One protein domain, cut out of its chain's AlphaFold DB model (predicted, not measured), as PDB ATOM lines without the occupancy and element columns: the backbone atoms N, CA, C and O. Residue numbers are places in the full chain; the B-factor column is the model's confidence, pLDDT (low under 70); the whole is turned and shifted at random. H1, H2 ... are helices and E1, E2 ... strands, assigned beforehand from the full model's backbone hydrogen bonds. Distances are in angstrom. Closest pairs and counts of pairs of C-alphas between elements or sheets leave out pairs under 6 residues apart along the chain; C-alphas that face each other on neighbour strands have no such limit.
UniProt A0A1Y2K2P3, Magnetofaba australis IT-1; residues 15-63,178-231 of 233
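AT A GLANCE: This is residues 15 to 63 and 178 to 231 of the 233 residues of a protein of Magnetofaba australis IT-1 (UniProt A0A1Y2K2P3). Look for two separate lobes with a gap between their named elements, joined by residues 186 to 193. The larger lobe is a pair of parallel strands, E1 and E2, with H1 and H3 over one face, H4 over the other and H2 at the end where the strands' last residues lie; in the smaller lobe H6 packs on the parallel pair E3 and E4, and H5 is set off from them. The printed part has 103 residues with six named helices and four named strands, in the order H1 E1 H2 H3 E2 H4 H5 E3 H6 E4, and is mostly helix. It is compact, with a radius of gyration of the C-alphas of 14.5 A, and spans 35 by 35 by 25 A.

HOW THE PARTS SIT: Start with H1, residues 15 to 29. Its residues 17 to 21 alone touch H2, residues 41 to 46, at a steep tilt of 69.5 degrees, only just short of about perpendicular, opposite ways; the closest C-alphas are those of Val 17 and Ala 43, 6.0 A apart. H1 also touches H3, residues 48 to 54, at a steep tilt of 58 degrees, the same way, with the C-alphas of Ile 22 and Leu 51 closest at 5.6 A. E1, residues 36 to 38, and E2, residues 59 to 61, are parallel neighbours; find N 38 and O 60 within hydrogen-bond range at 2.8 A. E1, H2, H3 and E2 form a strand-helix-strand unit, two parallel strands with helices between them along the chain, and its crossover is right-handed. H4, residues 178 to 185, follows across the cut: the closest C-alphas of E2 and H4, of Gly 61 and Val 178, are 7.2 A apart, and E1 and H4 are near each other, with 5 pairs of C-alphas within 10 A. H5, residues 194 to 200, is apart from H4. E3, residues 203 to 205, and E4, residues 228 to 230, are parallel neighbours, with N 229 and O 203 at 2.8 A. E3, H6, residues 209 to 219, and E4 form a second strand-helix-strand unit, and its crossover is right-handed; the closest C-alphas of H6 and E4, of Ala 209 and Ala 228, are 5.4 A apart. Every O i to N i+4 pair is within hydrogen-bond range in H1, H2, H3, H4 and H5, and 6 of 7 are in H6.

IN THESE COORDINATES: Find C-alpha 15 at (155.448, 180.167, 137.709); from there H1 runs 21.1 A to C-alpha 29. H4 begins at C-alpha 178, at (140.765, 177.393, 157.028), and is 10.4 A long. H6 runs 15.3 A from C-alpha 209 to C-alpha 219. E4 ends at C-alpha 230, at (158.050, 196.917, 155.744).

THE WHOLE: The C-alphas farthest apart, of Arg 15 and Glu 195, are 39.5 A apart. Residues 64 to 177 are not printed; C-alphas 63 and 178 are 8.7 A apart across this cut. Of the links printed whole, none is long. The mean pLDDT of the printed part is 90.0, with residue 222 under 70.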
ATOM      1  N   ARG A  15     154.030 180.099 137.318       97.06
ATOM      2  CA  ARG A  15     155.448 180.167 137.709       97.06
ATOM      3  C   ARG A  15     155.784 181.394 138.564       97.06
ATOM      4  O   ARG A  15     156.605 181.317 139.474       97.06
ATOM      5  N   THR A  16     155.189 182.546 138.252       97.44
ATOM      6  CA  THR A  16     155.418 183.778 139.021       97.44
ATOM      7  C   THR A  16     154.784 183.671 140.402       97.44
ATOM      8  O   THR A  16     155.441 183.978 141.391       97.44
ATOM      9  N   VAL A  17     153.536 183.200 140.469       97.69
ATOM     10  CA  VAL A  17     152.800 183.016 141.725       97.69
ATOM     11  C   VAL A  17     153.487 181.988 142.626       97.69
ATOM     12  O   VAL A  17     153.636 182.250 143.816       97.69
ATOM     13  N   GLU A  18     153.953 180.862 142.084       97.94
ATOM     14  CA  GLU A  18     154.725 179.847 142.817       97.94
ATOM     15  C   GLU A  18     155.983 180.446 143.446       97.94
ATOM     16  O   GLU A  18     156.165 180.369 144.662       97.94
ATOM     17  N   ARG A  19     156.813 181.120 142.638       98.12
ATOM     18  CA  ARG A  19     158.035 181.776 143.116       98.12
ATOM     19  C   ARG A  19     157.737 182.787 144.219       98.12
ATOM     20  O   ARG A  19     158.406 182.779 145.245       98.12
ATOM     21  N   TYR A  20     156.743 183.646 144.014       98.19
ATOM     22  CA  TYR A  20     156.387 184.665 144.998       98.19
ATOM     23  C   TYR A  20     155.852 184.050 146.293       98.19
ATOM     24  O   TYR A  20     156.167 184.543 147.371       98.19
ATOM     25  N   THR A  21     155.088 182.958 146.198       98.06
ATOM     26  CA  THR A  21     154.582 182.215 147.362       98.06
ATOM     27  C   THR A  21     155.732 181.644 148.190       98.06
ATOM     28  O   THR A  21     155.719 181.788 149.408       98.06
ATOM     29  N   ILE A  22     156.740 181.053 147.538       98.06
ATOM     30  CA  ILE A  22     157.931 180.519 148.214       98.06
ATOM     31  C   ILE A  22     158.724 181.640 148.893       98.06
ATOM     32  O   ILE A  22     159.033 181.521 150.068       98.06
ATOM     33  N   GLN A  23     158.986 182.754 148.201       98.00
ATOM     34  CA  GLN A  23     159.732 183.882 148.781       98.00
ATOM     35  C   GLN A  23     159.052 184.450 150.034       98.00
ATOM     36  O   GLN A  23     159.702 184.669 151.051       98.00
ATOM     37  N   VAL A  24     157.727 184.635 149.988       97.62
ATOM     38  CA  VAL A  24     156.950 185.084 151.155       97.62
ATOM     39  C   VAL A  24     157.041 184.075 152.303       97.62
ATOM     40  O   VAL A  24     157.156 184.473 153.460       97.62
ATOM     41  N   ALA A  25     156.998 182.775 152.004       97.19
ATOM     42  CA  ALA A  25     157.145 181.739 153.019       97.19
ATOM     43  C   ALA A  25     158.537 181.744 153.664       97.19
ATOM     44  O   ALA A  25     158.612 181.677 154.886       97.19
ATOM     45  N   SER A  26     159.612 181.905 152.886       96.06
ATOM     46  CA  SER A  26     160.982 181.960 153.415       96.06
ATOM     47  C   SER A  26     161.186 183.121 154.397       96.06
ATOM     48  O   SER A  26     161.848 182.950 155.418       96.06
ATOM     49  N   VAL A  27     160.576 184.287 154.143       96.50
ATOM     50  CA  VAL A  27     160.601 185.404 155.106       96.50
ATOM     51  C   VAL A  27     159.845 185.047 156.385       96.50
ATOM     52  O   VAL A  27     160.347 185.285 157.479       96.50
ATOM     53  N   LEU A  28     158.662 184.436 156.278       96.44
ATOM     54  CA  LEU A  28     157.892 184.013 157.454       96.44
ATOM     55  C   LEU A  28     158.610 182.934 158.278       96.44
ATOM     56  O   LEU A  28     158.539 182.959 159.503       96.44
ATOM     57  N   GLU A  29     159.319 182.013 157.632       95.25
ATOM     58  CA  GLU A  29     160.120 180.979 158.296       95.25
ATOM     59  C   GLU A  29     161.251 181.567 159.144       95.25
ATOM     60  O   GLU A  29     161.511 181.070 160.238       95.25
ATOM     61  N   ALA A  30     161.859 182.675 158.707       94.12
ATOM     62  CA  ALA A  30     162.861 183.397 159.492       94.12
ATOM     63  C   ALA A  30     162.296 184.014 160.789       94.12
ATOM     64  O   ALA A  30     163.062 184.400 161.670       94.12
ATOM     65  N   HIS A  31     160.969 184.085 160.928       91.75
ATOM     66  CA  HIS A  31     160.273 184.490 162.151       91.75
ATOM     67  C   HIS A  31     159.836 183.302 163.027       91.75
ATOM     68  O   HIS A  31     158.983 183.479 163.896       91.75
ATOM     69  N   GLU A  32     160.385 182.105 162.797       91.25
ATOM     70  CA  GLU A  32     160.160 180.900 163.613       91.25
ATOM     71  C   GLU A  32     158.673 180.515 163.739       91.25
ATOM     72  O   GLU A  32     158.195 180.046 164.775       91.25
ATOM     73  N   VAL A  33     157.908 180.718 162.661       93.50
ATOM     74  CA  VAL A  33     156.496 180.327 162.624       93.50
ATOM     75  C   VAL A  33     156.336 178.807 162.675       93.50
ATOM     76  O   VAL A  33     157.110 178.040 162.114       93.50
ATOM     77  N   LYS A  34     155.260 178.366 163.325       93.31
ATOM     78  CA  LYS A  34     154.931 176.946 163.532       93.31
ATOM     79  C   LYS A  34     154.126 176.304 162.391       93.31
ATOM     80  O   LYS A  34     154.027 175.085 162.314       93.31
ATOM     81  N   ALA A  35     153.497 177.126 161.553       95.50
ATOM     82  CA  ALA A  35     152.680 176.715 160.416       95.50
ATOM     83  C   ALA A  35     152.522 177.885 159.437       95.50
ATOM     84  O   ALA A  35     152.641 179.050 159.822       95.50
ATOM     85  N   LEU A  36     152.201 177.569 158.184       97.44
ATOM     86  CA  LEU A  36     151.951 178.542 157.125       97.44
ATOM     87  C   LEU A  36     150.512 178.422 156.617       97.44
ATOM     88  O   LEU A  36     150.047 177.340 156.255       97.44
ATOM     89  N   VAL A  37     149.813 179.554 156.525       97.69
ATOM     90  CA  VAL A  37     148.483 179.637 155.903       97.69
ATOM     91  C   VAL A  37     148.558 180.535 154.676       97.69
ATOM     92  O   VAL A  37     148.748 181.747 154.774       97.69
ATOM     93  N   VAL A  38     148.363 179.946 153.499       97.88
ATOM     94  CA  VAL A  38     148.300 180.670 152.228       97.88
ATOM     95  C   VAL A  38     146.904 181.276 152.068       97.88
ATOM     96  O   VAL A  38     146.045 180.736 151.379       97.88
ATOM     97  N   ALA A  39     146.657 182.420 152.706       96.38
ATOM     98  CA  ALA A  39     145.335 183.060 152.706       96.38
ATOM     99  C   ALA A  39     144.869 183.516 151.306       96.38
ATOM    100  O   ALA A  39     143.679 183.499 150.993       96.38
ATOM    101  N   CYS A  40     145.801 183.903 150.426       97.19
ATOM    102  CA  CYS A  40     145.471 184.319 149.063       97.19
ATOM    103  C   CYS A  40     144.963 183.125 148.242       97.19
ATOM    104  O   CYS A  40     145.670 182.138 148.052       97.19
ATOM    105  N   ASN A  41     143.757 183.240 147.684       97.81
ATOM    106  CA  ASN A  41     143.150 182.193 146.860       97.81
ATOM    107  C   ASN A  41     143.979 181.881 145.606       97.81
ATOM    108  O   ASN A  41     144.145 180.720 145.248       97.81
ATOM    109  N   THR A  42     144.535 182.901 144.946       97.88
ATOM    110  CA  THR A  42     145.401 182.708 143.773       97.88
ATOM    111  C   THR A  42     146.691 181.977 144.140       97.88
ATOM    112  O   THR A  42     147.080 181.039 143.447       97.88
ATOM    113  N   ALA A  43     147.329 182.362 145.250       98.06
ATOM    114  CA  ALA A  43     148.525 181.686 145.749       98.06
ATOM    115  C   ALA A  43     148.214 180.262 146.229       98.06
ATOM    116  O   ALA A  43     148.967 179.342 145.941       98.06
ATOM    117  N   SER A  44     147.073 180.036 146.881       98.00
ATOM    118  CA  SER A  44     146.633 178.693 147.268       98.00
ATOM    119  C   SER A  44     146.395 177.792 146.059       98.00
ATOM    120  O   SER A  44     146.747 176.619 146.090       98.00
ATOM    121  N   ALA A  45     145.801 178.334 144.995       97.69
ATOM    122  CA  ALA A  45     145.472 177.574 143.797       97.69
ATOM    123  C   ALA A  45     146.705 177.151 142.981       97.69
ATOM    124  O   ALA A  45     146.636 176.148 142.278       97.69
ATOM    125  N   LEU A  46     147.799 177.915 143.042       97.88
ATOM    126  CA  LEU A  46     148.967 177.720 142.173       97.88
ATOM    127  C   LEU A  46     150.266 177.442 142.934       97.88
ATOM    128  O   LEU A  46     151.069 176.628 142.504       97.88
ATOM    129  N   GLY A  47     150.485 178.109 144.064       97.56
ATOM    130  CA  GLY A  47     151.730 178.057 144.827       97.56
ATOM    131  C   GLY A  47     151.755 177.031 145.958       97.56
ATOM    132  O   GLY A  47     152.841 176.661 146.393       97.56
ATOM    133  N   LEU A  48     150.606 176.540 146.439       97.94
ATOM    134  CA  LEU A  48     150.563 175.682 147.634       97.94
ATOM    135  C   LEU A  48     151.336 174.364 147.466       97.94
ATOM    136  O   LEU A  48     152.004 173.924 148.398       97.94
ATOM    137  N   ALA A  49     151.254 173.730 146.293       97.50
ATOM    138  CA  ALA A  49     151.972 172.483 146.029       97.50
ATOM    139  C   ALA A  49     153.494 172.698 146.031       97.50
ATOM    140  O   ALA A  49     154.220 171.949 146.680       97.50
ATOM    141  N   ALA A  50     153.961 173.760 145.367       97.88
ATOM    142  CA  ALA A  50     155.371 174.136 145.348       97.88
ATOM    143  C   ALA A  50     155.875 174.523 146.749       97.88
ATOM    144  O   ALA A  50     156.962 174.113 147.143       97.88
ATOM    145  N   LEU A  51     155.056 175.237 147.531       98.25
ATOM    146  CA  LEU A  51     155.362 175.567 148.920       98.25
ATOM    147  C   LEU A  51     155.553 174.303 149.767       98.25
ATOM    148  O   LEU A  51     156.577 174.168 150.421       98.25
ATOM    149  N   ARG A  52     154.618 173.347 149.710       98.06
ATOM    150  CA  ARG A  52     154.715 172.077 150.457       98.06
ATOM    151  C   ARG A  52     155.940 171.241 150.085       98.06
ATOM    152  O   ARG A  52     156.404 170.464 150.904       98.06
ATOM    153  N   ALA A  53     156.442 171.374 148.859       97.88
ATOM    154  CA  ALA A  53     157.685 170.733 148.443       97.88
ATOM    155  C   ALA A  53     158.939 171.488 148.924       97.88
ATOM    156  O   ALA A  53     160.017 170.902 148.977       97.88
ATOM    157  N   HIS A  54     158.811 172.781 149.238       97.06
ATOM    158  CA  HIS A  54     159.906 173.648 149.666       97.06
ATOM    159  C   HIS A  54     160.116 173.650 151.187       97.06
ATOM    160  O   HIS A  54     161.259 173.703 151.630       97.06
ATOM    161  N   THR A  55     159.038 173.590 151.974       97.06
ATOM    162  CA  THR A  55     159.088 173.700 153.441       97.06
ATOM    163  C   THR A  55     158.764 172.391 154.153       97.06
ATOM    164  O   THR A  55     157.972 171.582 153.671       97.06
ATOM    165  N   ALA A  56     159.336 172.209 155.346       95.69
ATOM    166  CA  ALA A  56     158.932 171.162 156.284       95.69
ATOM    167  C   ALA A  56     157.753 171.588 157.181       95.69
ATOM    168  O   ALA A  56     157.162 170.743 157.855       95.69
ATOM    169  N   LEU A  57     157.410 172.882 157.214       96.00
ATOM    170  CA  LEU A  57     156.308 173.376 158.030       96.00
ATOM    171  C   LEU A  57     154.955 172.900 157.486       96.00
ATOM    172  O   LEU A  57     154.751 172.843 156.268       96.00
ATOM    173  N   PRO A  58     153.973 172.636 158.365       95.75
ATOM    174  CA  PRO A  58     152.612 172.397 157.922       95.75
ATOM    175  C   PRO A  58     152.076 173.618 157.158       95.75
ATOM    176  O   PRO A  58     152.021 174.727 157.692       95.75
ATOM    177  N   ALA A  59     151.676 173.405 155.900       97.25
ATOM    178  CA  ALA A  59     151.175 174.453 155.015       97.25
ATOM    179  C   ALA A  59     149.736 174.172 154.557       97.25
ATOM    180  O   ALA A  59     149.453 173.164 153.887       97.25
ATOM    181  N   LEU A  60     148.830 175.096 154.878       97.31
ATOM    182  CA  LEU A  60     147.427 175.066 154.471       97.31
ATOM    183  C   LEU A  60     147.144 176.126 153.407       97.31
ATOM    184  O   LEU A  60     147.782 177.175 153.353       97.31
ATOM    185  N   GLY A  61     146.137 175.861 152.580       97.56
ATOM    186  CA  GLY A  61     145.569 176.846 151.669       97.56
ATOM    187  C   GLY A  61     144.054 176.884 151.787       97.56
ATOM    188  O   GLY A  61     143.440 175.986 152.352       97.56
ATOM    189  N   VAL A  62     143.449 177.922 151.220       97.88
ATOM    190  CA  VAL A  62     142.026 178.249 151.420       97.88
ATOM    191  C   VAL A  62     141.062 177.547 150.459       97.88
ATOM    192  O   VAL A  62     139.854 177.575 150.682       97.88
ATOM    193  N   ILE A  63     141.567 176.892 149.406       98.19
ATOM    194  CA  ILE A  63     140.728 176.238 148.386       98.19
ATOM    195  C   ILE A  63     139.961 175.051 148.979       98.19
ATOM    196  O   ILE A  63     138.735 175.032 148.944       98.19
ATOM    197  N   VAL A 178     139.306 177.585 156.903       94.62
ATOM    198  CA  VAL A 178     140.765 177.393 157.028       94.62
ATOM    199  C   VAL A 178     141.262 177.613 158.459       94.62
ATOM    200  O   VAL A 178     142.265 177.019 158.852       94.62
ATOM    201  N   ALA A 179     140.586 178.461 159.238       91.38
ATOM    202  CA  ALA A 179     140.920 178.671 160.642       91.38
ATOM    203  C   ALA A 179     140.596 177.421 161.473       91.38
ATOM    204  O   ALA A 179     141.425 177.017 162.288       91.38
ATOM    205  N   ASP A 180     139.454 176.779 161.206       90.38
ATOM    206  CA  ASP A 180     139.075 175.501 161.816       90.38
ATOM    207  C   ASP A 180     140.086 174.396 161.457       90.38
ATOM    208  O   ASP A 180     140.609 173.724 162.344       90.38
ATOM    209  N   ASP A 181     140.484 174.288 160.184       92.69
ATOM    210  CA  ASP A 181     141.521 173.336 159.758       92.69
ATOM    211  C   ASP A 181     142.866 173.552 160.462       92.69
ATOM    212  O   ASP A 181     143.555 172.593 160.812       92.69
ATOM    213  N   LEU A 182     143.278 174.811 160.641       92.69
ATOM    214  CA  LEU A 182     144.509 175.126 161.361       92.69
ATOM    215  C   LEU A 182     144.393 174.728 162.839       92.69
ATOM    216  O   LEU A 182     145.354 174.221 163.417       92.69
ATOM    217  N   ALA A 183     143.225 174.959 163.437       90.38
ATOM    218  CA  ALA A 183     142.911 174.574 164.805       90.38
ATOM    219  C   ALA A 183     142.984 173.052 165.012       90.38
ATOM    220  O   ALA A 183     143.535 172.617 166.024       90.38
ATOM    221  N   ASP A 184     142.487 172.270 164.054       91.50
ATOM    222  CA  ASP A 184     142.527 170.804 164.076       91.50
ATOM    223  C   ASP A 184     143.932 170.249 163.810       91.50
ATOM    224  O   ASP A 184     144.322 169.227 164.373       91.50
ATOM    225  N   LEU A 185     144.723 170.930 162.976       90.75
ATOM    226  CA  LEU A 185     146.108 170.551 162.684       90.75
ATOM    227  C   LEU A 185     147.052 170.788 163.870       90.75
ATOM    228  O   LEU A 185     148.094 170.141 163.974       90.75
ATOM    229  N   MET A 186     146.714 171.737 164.744       87.38
ATOM    230  CA  MET A 186     147.565 172.186 165.847       87.38
ATOM    231  C   MET A 186     146.866 172.078 167.216       87.38
ATOM    232  O   MET A 186     146.783 173.085 167.927       87.38
ATOM    233  N   PRO A 187     146.384 170.886 167.623       81.38
ATOM    234  CA  PRO A 187     145.557 170.736 168.823       81.38
ATOM    235  C   PRO A 187     146.323 171.041 170.117       81.38
ATOM    236  O   PRO A 187     145.753 171.576 171.061       81.38
ATOM    237  N   GLU A 188     147.628 170.762 170.134       79.88
ATOM    238  CA  GLU A 188     148.502 170.941 171.300       79.88
ATOM    239  C   GLU A 188     148.988 172.385 171.490       79.88
ATOM    240  O   GLU A 188     149.632 172.702 172.491       79.88
ATOM    241  N   VAL A 189     148.735 173.286 170.531       75.62
ATOM    242  CA  VAL A 189     149.225 174.656 170.668       75.62
ATOM    243  C   VAL A 189     148.261 175.480 171.503       75.62
ATOM    244  O   VAL A 189     147.118 175.709 171.104       75.62
ATOM    245  N   VAL A 190     148.764 175.995 172.629       71.62
ATOM    246  CA  VAL A 190     148.047 176.951 173.479       71.62
ATOM    247  C   VAL A 190     147.550 178.105 172.615       71.62
ATOM    248  O   VAL A 190     148.330 178.810 171.968       71.62
ATOM    249  N   ARG A 191     146.227 178.265 172.576       74.31
ATOM    250  CA  ARG A 191     145.588 179.360 171.856       74.31
ATOM    251  C   ARG A 191     145.674 180.598 172.747       74.31
ATOM    252  O   ARG A 191     145.155 180.541 173.863       74.31
ATOM    253  N   PRO A 192     146.337 181.680 172.305       71.38
ATOM    254  CA  PRO A 192     146.339 182.916 173.069       71.38
ATOM    255  C   PRO A 192     144.901 183.409 173.235       71.38
ATOM    256  O   PRO A 192     144.045 183.163 172.374       71.38
ATOM    257  N   THR A 193     144.631 184.118 174.330       79.12
ATOM    258  CA  THR A 193     143.393 184.893 174.410       79.12
ATOM    259  C   THR A 193     143.392 185.946 173.302       79.12
ATOM    260  O   THR A 193     144.430 186.273 172.725       79.12
ATOM    261  N   PHE A 194     142.222 186.486 172.973       72.44
ATOM    262  CA  PHE A 194     142.133 187.539 171.962       72.44
ATOM    263  C   PHE A 194     142.982 188.771 172.330       72.44
ATOM    264  O   PHE A 194     143.630 189.346 171.458       72.44
ATOM    265  N   GLU A 195     143.027 189.129 173.617       75.75
ATOM    266  CA  GLU A 195     143.838 190.238 174.141       75.75
ATOM    267  C   GLU A 195     145.342 189.947 174.033       75.75
ATOM    268  O   GLU A 195     146.095 190.793 173.549       75.75
ATOM    269  N   ASP A 196     145.781 188.733 174.388       77.12
ATOM    270  CA  ASP A 196     147.186 188.328 174.237       77.12
ATOM    271  C   ASP A 196     147.602 188.298 172.763       77.12
ATOM    272  O   ASP A 196     148.690 188.748 172.398       77.12
ATOM    273  N   ALA A 197     146.722 187.786 171.896       73.00
ATOM    274  CA  ALA A 197     146.956 187.744 170.461       73.00
ATOM    275  C   ALA A 197     147.112 189.160 169.901       73.00
ATOM    276  O   ALA A 197     148.039 189.404 169.134       73.00
ATOM    277  N   GLN A 198     146.262 190.105 170.315       71.94
ATOM    278  CA  GLN A 198     146.339 191.500 169.877       71.94
ATOM    279  C   GLN A 198     147.709 192.133 170.129       71.94
ATOM    280  O   GLN A 198     148.221 192.816 169.249       71.94
ATOM    281  N   GLN A 199     148.333 191.852 171.273       74.00
ATOM    282  CA  GLN A 199     149.659 192.388 171.605       74.00
ATOM    283  C   GLN A 199     150.809 191.705 170.847       74.00
ATOM    284  O   GLN A 199     151.925 192.219 170.824       74.00
ATOM    285  N   GLN A 200     150.559 190.546 170.232       80.31
ATOM    286  CA  GLN A 200     151.574 189.721 169.564       80.31
ATOM    287  C   GLN A 200     151.434 189.700 168.034       80.31
ATOM    288  O   GLN A 200     152.276 189.121 167.342       80.31
ATOM    289  N   LEU A 201     150.383 190.312 167.478       87.69
ATOM    290  CA  LEU A 201     150.153 190.337 166.037       87.69
ATOM    291  C   LEU A 201     151.168 191.235 165.329       87.69
ATOM    292  O   LEU A 201     151.240 192.440 165.550       87.69
ATOM    293  N   ARG A 202     151.912 190.632 164.400       89.50
ATOM    294  CA  ARG A 202     152.830 191.337 163.505       89.50
ATOM    295  C   ARG A 202     152.286 191.341 162.086       89.50
ATOM    296  O   ARG A 202     152.019 190.288 161.501       89.50
ATOM    297  N   TYR A 203     152.175 192.530 161.508       91.75
ATOM    298  CA  TYR A 203     151.776 192.724 160.120       91.75
ATOM    299  C   TYR A 203     153.012 193.081 159.304       91.75
ATOM    300  O   TYR A 203     153.573 194.152 159.487       91.75
ATOM    301  N   LEU A 204     153.439 192.186 158.418       94.44
ATOM    302  CA  LEU A 204     154.565 192.426 157.509       94.44
ATOM    303  C   LEU A 204     154.037 192.723 156.107       94.44
ATOM    304  O   LEU A 204     153.148 192.000 155.639       94.44
ATOM    305  N   VAL A 205     154.590 193.725 155.434       95.81
ATOM    306  CA  VAL A 205     154.258 194.090 154.050       95.81
ATOM    307  C   VAL A 205     155.514 194.375 153.233       95.81
ATOM    308  O   VAL A 205     156.534 194.745 153.801       95.81
ATOM    309  N   THR A 206     155.454 194.217 151.912       96.00
ATOM    310  CA  THR A 206     156.601 194.516 151.030       96.00
ATOM    311  C   THR A 206     156.595 195.935 150.463       96.00
ATOM    312  O   THR A 206     157.606 196.389 149.947       96.00
ATOM    313  N   ASP A 207     155.466 196.641 150.568       93.12
ATOM    314  CA  ASP A 207     155.288 198.050 150.189       93.12
ATOM    315  C   ASP A 207     154.007 198.639 150.827       93.12
ATOM    316  O   ASP A 207     153.228 197.919 151.460       93.12
ATOM    317  N   GLU A 208     153.751 199.933 150.633       87.50
ATOM    318  CA  GLU A 208     152.484 200.629 150.921       87.50
ATOM    319  C   GLU A 208     151.890 200.349 152.328       87.50
ATOM    320  O   GLU A 208     150.683 200.146 152.483       87.50
ATOM    321  N   ALA A 209     152.718 200.351 153.383       87.56
ATOM    322  CA  ALA A 209     152.296 200.020 154.756       87.56
ATOM    323  C   ALA A 209     151.126 200.869 155.293       87.56
ATOM    324  O   ALA A 209     150.237 200.350 155.982       87.56
ATOM    325  N   ASP A 210     151.090 202.157 154.946       85.75
ATOM    326  CA  ASP A 210     150.015 203.059 155.365       85.75
ATOM    327  C   ASP A 210     148.691 202.703 154.673       85.75
ATOM    328  O   ASP A 210     147.661 202.554 155.337       85.75
ATOM    329  N   ARG A 211     148.726 202.456 153.355       86.12
ATOM    330  CA  ARG A 211     147.541 202.030 152.598       86.12
ATOM    331  C   ARG A 211     147.054 200.655 153.042       86.12
ATOM    332  O   ARG A 211     145.850 200.458 153.180       86.12
ATOM    333  N   PHE A 212     147.963 199.717 153.321       88.88
ATOM    334  CA  PHE A 212     147.602 198.423 153.904       88.88
ATOM    335  C   PHE A 212     146.802 198.611 155.196       88.88
ATOM    336  O   PHE A 212     145.757 197.987 155.363       88.88
ATOM    337  N   THR A 213     147.260 199.494 156.086       85.44
ATOM    338  CA  THR A 213     146.597 199.758 157.369       85.44
ATOM    339  C   THR A 213     145.199 200.352 157.165       85.44
ATOM    340  O   THR A 213     144.250 199.930 157.828       85.44
ATOM    341  N   GLU A 214     145.040 201.287 156.223       83.94
ATOM    342  CA  GLU A 214     143.738 201.862 155.863       83.94
ATOM    343  C   GLU A 214     142.768 200.797 155.336       83.94
ATOM    344  O   GLU A 214     141.650 200.660 155.842       83.94
ATOM    345  N   VAL A 215     143.207 200.011 154.349       86.31
ATOM    346  CA  VAL A 215     142.388 198.968 153.729       86.31
ATOM    347  C   VAL A 215     142.036 197.903 154.762       86.31
ATOM    348  O   VAL A 215     140.864 197.586 154.937       86.31
ATOM    349  N   ALA A 216     143.007 197.387 155.511       87.00
ATOM    350  CA  ALA A 216     142.794 196.289 156.446       87.00
ATOM    351  C   ALA A 216     141.804 196.635 157.576       87.00
ATOM    352  O   ALA A 216     141.041 195.762 157.993       87.00
ATOM    353  N   ARG A 217     141.695 197.903 158.000       83.69
ATOM    354  CA  ARG A 217     140.640 198.344 158.939       83.69
ATOM    355  C   ARG A 217     139.223 198.117 158.402       83.69
ATOM    356  O   ARG A 217     138.328 197.821 159.194       83.69
ATOM    357  N   ARG A 218     139.019 198.209 157.081       82.69
ATOM    358  CA  ARG A 218     137.734 197.900 156.423       82.69
ATOM    359  C   ARG A 218     137.418 196.403 156.496       82.69
ATOM    360  O   ARG A 218     136.274 196.031 156.729       82.69
ATOM    361  N   PHE A 219     138.437 195.560 156.327       85.06
ATOM    362  CA  PHE A 219     138.314 194.097 156.323       85.06
ATOM    363  C   PHE A 219     138.152 193.495 157.720       85.06
ATOM    364  O   PHE A 219     137.458 192.498 157.879       85.06
ATOM    365  N   LEU A 220     138.785 194.093 158.728       82.50
ATOM    366  CA  LEU A 220     138.794 193.575 160.095       82.50
ATOM    367  C   LEU A 220     137.776 194.269 161.013       82.50
ATOM    368  O   LEU A 220     137.927 194.226 162.229       82.50
ATOM    369  N   HIS A 221     136.760 194.933 160.452       74.81
ATOM    370  CA  HIS A 221     135.666 195.566 161.204       74.81
ATOM    371  C   HIS A 221     136.135 196.458 162.371       74.81
ATOM    372  O   HIS A 221     135.551 196.446 163.452       74.81
ATOM    373  N   GLY A 222     137.199 197.239 162.156       65.69
ATOM    374  CA  GLY A 222     137.745 198.132 163.182       65.69
ATOM    375  C   GLY A 222     138.703 197.478 164.181       65.69
ATOM    376  O   GLY A 222     139.054 198.124 165.167       65.69
ATOM    377  N   PHE A 223     139.166 196.246 163.933       73.88
ATOM    378  CA  PHE A 223     140.274 195.661 164.690       73.88
ATOM    379  C   PHE A 223     141.482 196.616 164.685       73.88
ATOM    380  O   PHE A 223     141.848 197.123 163.615       73.88
ATOM    381  N   PRO A 224     142.100 196.887 165.850       71.25
ATOM    382  CA  PRO A 224     143.213 197.816 165.939       71.25
ATOM    383  C   PRO A 224     144.421 197.248 165.193       71.25
ATOM    384  O   PRO A 224     145.030 196.266 165.606       71.25
ATOM    385  N   ILE A 225     144.760 197.883 164.075       76.31
ATOM    386  CA  ILE A 225     146.040 197.697 163.396       76.31
ATOM    387  C   ILE A 225     146.867 198.928 163.736       76.31
ATOM    388  O   ILE A 225     146.561 200.028 163.257       76.31
ATOM    389  N   GLU A 226     147.861 198.747 164.605       73.50
ATOM    390  CA  GLU A 226     148.753 199.831 165.020       73.50
ATOM    391  C   GLU A 226     149.648 200.259 163.857       73.50
ATOM    392  O   GLU A 226     149.619 201.425 163.460       73.50
ATOM    393  N   ARG A 227     150.401 199.316 163.269       81.12
ATOM    394  CA  ARG A 227     151.246 199.565 162.097       81.12
ATOM    395  C   ARG A 227     151.675 198.266 161.411       81.12
ATOM    396  O   ARG A 227     151.878 197.253 162.078       81.12
ATOM    397  N   ALA A 228     151.861 198.316 160.092       88.75
ATOM    398  CA  ALA A 228     152.573 197.280 159.348       88.75
ATOM    399  C   ALA A 228     154.072 197.605 159.212       88.75
ATOM    400  O   ALA A 228     154.458 198.752 158.988       88.75
ATOM    401  N   GLU A 229     154.910 196.587 159.355       90.94
ATOM    402  CA  GLU A 229     156.360 196.626 159.171       90.94
ATOM    403  C   GLU A 229     156.698 196.331 157.704       90.94
ATOM    404  O   GLU A 229     156.186 195.369 157.129       90.94
ATOM    405  N   MET A 230     157.550 197.162 157.098       93.12
ATOM    406  CA  MET A 230     158.050 196.917 155.744       93.12
ATOM    407  C   MET A 230     159.212 195.928 155.784       93.12
ATOM    408  O   MET A 230     160.129 196.092 156.588       93.12
ATOM    409  N   VAL A 231     159.176 194.930 154.906       93.75
ATOM    410  CA  VAL A 231     160.216 193.906 154.765       93.75
ATOM    411  C   VAL A 231     160.518 193.652 153.291       93.75
ATOM    412  O   VAL A 231     159.620 193.714 152.450       93.75
TER     413      VAL A 231